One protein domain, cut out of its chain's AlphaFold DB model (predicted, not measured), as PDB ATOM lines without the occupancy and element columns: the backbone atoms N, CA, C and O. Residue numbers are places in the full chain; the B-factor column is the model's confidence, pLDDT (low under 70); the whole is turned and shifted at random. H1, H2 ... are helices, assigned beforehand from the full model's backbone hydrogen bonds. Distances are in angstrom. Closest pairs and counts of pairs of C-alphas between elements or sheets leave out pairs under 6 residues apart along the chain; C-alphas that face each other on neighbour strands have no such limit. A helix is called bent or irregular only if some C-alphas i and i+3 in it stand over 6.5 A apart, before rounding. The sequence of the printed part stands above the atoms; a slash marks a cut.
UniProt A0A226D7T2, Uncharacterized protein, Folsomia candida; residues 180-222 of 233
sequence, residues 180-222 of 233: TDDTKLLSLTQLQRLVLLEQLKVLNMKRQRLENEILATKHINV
ATOM      1  N   THR A 180     -30.743 -34.616  38.716       85.31
ATOM      2  CA  THR A 180     -30.917 -36.065  38.862       85.31
ATOM      3  C   THR A 180     -32.080 -36.367  39.805       85.31
ATOM      4  O   THR A 180     -32.438 -35.525  40.638       85.31
ATOM      5  N   ASP A 181     -32.640 -37.580  39.717       81.94
ATOM      6  CA  ASP A 181     -33.753 -38.028  40.571       81.94
ATOM      7  C   ASP A 181     -33.454 -37.844  42.069       81.94
ATOM      8  O   ASP A 181     -34.326 -37.430  42.833       81.94
ATOM      9  N   ASP A 182     -32.194 -38.032  42.468       79.00
ATOM     10  CA  ASP A 182     -31.734 -37.817  43.840       79.00
ATOM     11  C   ASP A 182     -31.752 -36.335  44.236       79.00
ATOM     12  O   ASP A 182     -32.231 -35.979  45.310       79.00
ATOM     13  N   THR A 183     -31.262 -35.439  43.369       84.06
ATOM     14  CA  THR A 183     -31.190 -33.996  43.668       84.06
ATOM     15  C   THR A 183     -32.551 -33.312  43.698       84.06
ATOM     16  O   THR A 183     -32.716 -32.313  44.396       84.06
ATOM     17  N   LYS A 184     -33.540 -33.885  43.007       85.12
ATOM     18  CA  LYS A 184     -34.916 -33.382  42.953       85.12
ATOM     19  C   LYS A 184     -35.662 -33.524  44.283       85.12
ATOM     20  O   LYS A 184     -36.593 -32.770  44.555       85.12
ATOM     21  N   LEU A 185     -35.264 -34.495  45.106       88.88
ATOM     22  CA  LEU A 185     -35.877 -34.784  46.406       88.88
ATOM     23  C   LEU A 185     -35.231 -34.006  47.562       88.88
ATOM     24  O   LEU A 185     -35.717 -34.062  48.692       88.88
ATOM     25  N   LEU A 186     -34.132 -33.295  47.301       88.69
ATOM     26  CA  LEU A 186     -33.375 -32.584  48.323       88.69
ATOM     27  C   LEU A 186     -33.953 -31.195  48.595       88.69
ATOM     28  O   LEU A 186     -34.370 -30.467  47.696       88.69
ATOM     29  N   SER A 187     -33.907 -30.785  49.861       92.00
ATOM     30  CA  SER A 187     -34.182 -29.400  50.230       92.00
ATOM     31  C   SER A 187     -33.050 -28.476  49.767       92.00
ATOM     32  O   SER A 187     -31.907 -28.898  49.574       92.00
ATOM     33  N   LEU A 188     -33.336 -27.175  49.651       90.62
ATOM     34  CA  LEU A 188     -32.342 -26.171  49.250       90.62
ATOM     35  C   LEU A 188     -31.066 -26.224  50.109       90.62
ATOM     36  O   LEU A 188     -29.961 -26.092  49.587       90.62
ATOM     37  N   THR A 189     -31.197 -26.449  51.418       93.19
ATOM     38  CA  THR A 189     -30.048 -26.532  52.333       93.19
ATOM     39  C   THR A 189     -29.212 -27.788  52.094       93.19
ATOM     40  O   THR A 189     -27.982 -27.734  52.162       93.19
ATOM     41  N   GLN A 190     -29.848 -28.914  51.765       92.25
ATOM     42  CA  GLN A 190     -29.158 -30.153  51.407       92.25
ATOM     43  C   GLN A 190     -28.429 -30.024  50.066       92.25
ATOM     44  O   GLN A 190     -27.267 -30.418  49.974       92.25
ATOM     45  N   LEU A 191     -29.065 -29.403  49.069       93.19
ATOM     46  CA  LEU A 191     -28.452 -29.068  47.779       93.19
ATOM     47  C   LEU A 191     -27.216 -28.180  47.957       93.19
ATOM     48  O   LEU A 191     -26.149 -28.492  47.435       93.19
ATOM     49  N   GLN A 192     -27.320 -27.117  48.758       93.94
ATOM     50  CA  GLN A 192     -26.187 -26.239  49.069       93.94
ATOM     51  C   GLN A 192     -25.034 -26.999  49.739       93.94
ATOM     52  O   GLN A 192     -23.876 -26.833  49.350       93.94
ATOM     53  N   ARG A 193     -25.332 -27.870  50.715       96.00
ATOM     54  CA  ARG A 193     -24.321 -28.714  51.369       96.00
ATOM     55  C   ARG A 193     -23.645 -29.664  50.378       96.00
ATOM     56  O   ARG A 193     -22.428 -29.821  50.434       96.00
ATOM     57  N   LEU A 194     -24.411 -30.280  49.481       94.50
ATOM     58  CA  LEU A 194     -23.901 -31.204  48.469       94.50
ATOM     59  C   LEU A 194     -22.959 -30.491  47.493       94.50
ATOM     60  O   LEU A 194     -21.855 -30.974  47.248       94.50
ATOM     61  N   VAL A 195     -23.341 -29.304  47.014       94.88
ATOM     62  CA  VAL A 195     -22.493 -28.477  46.143       94.88
ATOM     63  C   VAL A 195     -21.164 -28.140  46.821       94.88
ATOM     64  O   VAL A 195     -20.112 -28.278  46.200       94.88
ATOM     65  N   LEU A 196     -21.187 -27.750  48.099       97.25
ATOM     66  CA  LEU A 196     -19.967 -27.451  48.858       97.25
ATOM     67  C   LEU A 196     -19.050 -28.675  49.000       97.25
ATOM     68  O   LEU A 196     -17.832 -28.551  48.863       97.25
ATOM     69  N   LEU A 197     -19.618 -29.859  49.245       95.88
ATOM     70  CA  LEU A 197     -18.848 -31.103  49.335       95.88
ATOM     71  C   LEU A 197     -18.206 -31.475  47.992       95.88
ATOM     72  O   LEU A 197     -17.027 -31.835  47.962       95.88
ATOM     73  N   GLU A 198     -18.935 -31.337  46.884       94.62
ATOM     74  CA  GLU A 198     -18.400 -31.639  45.553       94.62
ATOM     75  C   GLU A 198     -17.307 -30.638  45.147       94.62
ATOM     76  O   GLU A 198     -16.253 -31.026  44.635       94.62
ATOM     77  N   GLN A 199     -17.484 -29.350  45.467       95.69
ATOM     78  CA  GLN A 199     -16.444 -28.331  45.294       95.69
ATOM     79  C   GLN A 199     -15.174 -28.678  46.082       95.69
ATOM     80  O   GLN A 199     -14.070 -28.608  45.537       95.69
ATOM     81  N   LEU A 200     -15.319 -29.105  47.341       96.88
ATOM     82  CA  LEU A 200     -14.195 -29.510  48.186       96.88
ATOM     83  C   LEU A 200     -13.462 -30.721  47.592       96.88
ATOM     84  O   LEU A 200     -12.231 -30.734  47.532       96.88
ATOM     85  N   LYS A 201     -14.199 -31.711  47.079       96.31
ATOM     86  CA  LYS A 201     -13.632 -32.889  46.408       96.31
ATOM     87  C   LYS A 201     -12.814 -32.506  45.171       96.31
ATOM     88  O   LYS A 201     -11.687 -32.980  45.013       96.31
ATOM     89  N   VAL A 202     -13.332 -31.612  44.327       96.94
ATOM     90  CA  VAL A 202     -12.602 -31.100  43.154       96.94
ATOM     91  C   VAL A 202     -11.329 -30.364  43.574       96.94
ATOM     92  O   VAL A 202     -10.277 -30.562  42.963       96.94
ATOM     93  N   LEU A 203     -11.391 -29.542  44.625       96.31
ATOM     94  CA  LEU A 203     -10.222 -28.833  45.150       96.31
ATOM     95  C   LEU A 203      -9.154 -29.795  45.685       96.31
ATOM     96  O   LEU A 203      -7.971 -29.597  45.409       96.31
ATOM     97  N   ASN A 204      -9.555 -30.861  46.378       95.75
ATOM     98  CA  ASN A 204      -8.627 -31.888  46.851       95.75
ATOM     99  C   ASN A 204      -7.943 -32.620  45.690       95.75
ATOM    100  O   ASN A 204      -6.725 -32.776  45.707       95.75
ATOM    101  N   MET A 205      -8.689 -32.997  44.643       95.25
ATOM    102  CA  MET A 205      -8.094 -33.616  43.450       95.25
ATOM    103  C   MET A 205      -7.101 -32.682  42.749       95.25
ATOM    104  O   MET A 205      -6.047 -33.126  42.298       95.25
ATOM    105  N   LYS A 206      -7.406 -31.380  42.667       94.44
ATOM    106  CA  LYS A 206      -6.476 -30.382  42.116       94.44
ATOM    107  C   LYS A 206      -5.202 -30.277  42.950       94.44
ATOM    108  O   LYS A 206      -4.119 -30.257  42.376       94.44
ATOM    109  N   ARG A 207      -5.323 -30.253  44.281       94.50
ATOM    110  CA  ARG A 207      -4.168 -30.235  45.189       94.50
ATOM    111  C   ARG A 207      -3.276 -31.457  44.977       94.50
ATOM    112  O   ARG A 207      -2.080 -31.296  44.785       94.50
ATOM    113  N   GLN A 208      -3.866 -32.650  44.920       94.75
ATOM    114  CA  GLN A 208      -3.123 -33.893  44.718       94.75
ATOM    115  C   GLN A 208      -2.387 -33.923  43.370       94.75
ATOM    116  O   GLN A 208      -1.250 -34.379  43.296       94.75
ATOM    117  N   ARG A 209      -3.005 -33.413  42.294       93.38
ATOM    118  CA  ARG A 209      -2.329 -33.285  40.991       93.38
ATOM    119  C   ARG A 209      -1.102 -32.384  41.076       93.38
ATOM    120  O   ARG A 209      -0.045 -32.781  40.605       93.38
ATOM    121  N   LEU A 210      -1.229 -31.228  41.725       93.94
ATOM    122  CA  LEU A 210      -0.109 -30.303  41.912       93.94
ATOM    123  C   LEU A 210       1.009 -30.923  42.759       93.94
ATOM    124  O   LEU A 210       2.179 -30.787  42.420       93.94
ATOM    125  N   GLU A 211       0.671 -31.639  43.833       92.44
ATOM    126  CA  GLU A 211       1.657 -32.360  44.650       92.44
ATOM    127  C   GLU A 211       2.410 -33.414  43.825       92.44
ATOM    128  O   GLU A 211       3.637 -33.493  43.899       92.44
ATOM    129  N   ASN A 212       1.702 -34.165  42.980       91.25
ATOM    130  CA  ASN A 212       2.307 -35.149  42.083       91.25
ATOM    131  C   ASN A 212       3.199 -34.498  41.014       91.25
ATOM    132  O   ASN A 212       4.274 -35.016  40.727       91.25
ATOM    133  N   GLU A 213       2.795 -33.359  40.444       90.44
ATOM    134  CA  GLU A 213       3.613 -32.591  39.492       90.44
ATOM    135  C   GLU A 213       4.894 -32.052  40.150       90.44
ATOM    136  O   GLU A 213       5.984 -32.125  39.574       90.44
ATOM    137  N   ILE A 214       4.798 -31.571  41.393       88.12
ATOM    138  CA  ILE A 214       5.955 -31.128  42.184       88.12
ATOM    139  C   ILE A 214       6.895 -32.305  42.487       88.12
ATOM    140  O   ILE A 214       8.115 -32.156  42.430       88.12
ATOM    141  N   LEU A 215       6.363 -33.485  42.810       85.75
ATOM    142  CA  LEU A 215       7.180 -34.681  43.026       85.75
ATOM    143  C   LEU A 215       7.856 -35.144  41.729       85.75
ATOM    144  O   LEU A 215       9.054 -35.427  41.736       85.75
ATOM    145  N   ALA A 216       7.131 -35.155  40.609       80.38
ATOM    146  CA  ALA A 216       7.671 -35.533  39.306       80.38
ATOM    147  C   ALA A 216       8.809 -34.599  38.858       80.38
ATOM    148  O   ALA A 216       9.854 -35.064  38.411       80.38
ATOM    149  N   THR A 217       8.653 -33.285  39.047       74.50
ATOM    150  CA  THR A 217       9.701 -32.298  38.727       74.50
ATOM    151  C   THR A 217      10.924 -32.411  39.641       74.50
ATOM    152  O   THR A 217      12.051 -32.276  39.167       74.50
ATOM    153  N   LYS A 218      10.744 -32.738  40.928       73.56
ATOM    154  CA  LYS A 218      11.864 -33.015  41.844       73.56
ATOM    155  C   LYS A 218      12.667 -34.255  41.445       73.56
ATOM    156  O   LYS A 218      13.885 -34.234  41.578       73.56
ATOM    157  N   HIS A 219      12.022 -35.304  40.934       58.66
ATOM    158  CA  HIS A 219      12.719 -36.515  40.483       58.66
ATOM    159  C   HIS A 219      13.536 -36.311  39.197       58.66
ATOM    160  O   HIS A 219      14.556 -36.971  39.025       58.66
ATOM    161  N   ILE A 220      13.137 -35.382  38.324       58.56
ATOM    162  CA  ILE A 220      13.881 -35.065  37.092       58.56
ATOM    163  C   ILE A 220      15.159 -34.265  37.408       58.56
ATOM    164  O   ILE A 220      16.193 -34.488  36.791       58.56
ATOM    165  N   ASN A 221      15.130 -33.395  38.422       53.56
ATOM    166  CA  ASN A 221      16.237 -32.479  38.729       53.56
ATOM    167  C   ASN A 221      17.402 -33.111  39.529       53.56
ATOM    168  O   ASN A 221      18.397 -32.447  39.795       53.56
ATOM    169  N   VAL A 222      17.287 -34.378  39.940       54.66
ATOM    170  CA  VAL A 222      18.359 -35.114  40.649       54.66
ATOM    171  C   VAL A 222      19.221 -35.942  39.684       54.66
ATOM    172  O   VAL A 222      20.304 -36.378  40.059       54.66
TER     173      VAL A 222
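This is residues 180 to 222 of the 233 residues of an uncharacterized protein of Folsomia candida (UniProt A0A226D7T2). The picture is one long helix, H2, that makes nearly the whole length of a thin rod, with a short turn of helix, H1, set off to one side at its first end, where the chain makes a corner. Residues 195 to 222, of which 195 to 220 belong to H2, stand free and stick out as a long arm. The printed part has 43 residues with two named helices, H1 then H2, and no named strand; the class is all helix. The whole is extended, with a radius of gyration of the C-alphas of 17.3 A and spans of 54 by 17 by 5 A.

Start at Thr 180 and step to C-alpha 181 at (-33.753, -38.028, 40.571), where H1 begins; it takes residues 181 to 184 and measures 5.3 A from first to last C-alpha. Go on to C-alpha 188 at (-32.342, -26.171, 49.250), where H2 begins. H2 takes residues 188 to 220 and runs 48.6 A to C-alpha 220 at (13.881, -35.065, 37.092); watch x climb along the way. H2 is not bent.

Between H1 and H2 you pass residues 185 to 187, a tight link. H1 and H2 are close but not clearly touching, with 1 pair of C-alphas within 8 A. That closest pair is the C-alphas of Thr 183 and Leu 191, 7.0 A apart. The centres of H1 and H2 are 24.4 A apart. In H2 every O i to N i+4 pair is within hydrogen-bond range; H1, with 4 residues, is too short for such a pair, and its 1 pair of O i to N i+3 is not within range.

The C-alphas of Leu 185 and Val 222, the two farthest apart, are 54.5 A from each other. The printed part has no cut, and the link from H1 to H2 is tight. Look in the B-factor column for the pLDDT: its mean over the printed part is 87.6, and residues 219 to 222 are under 70.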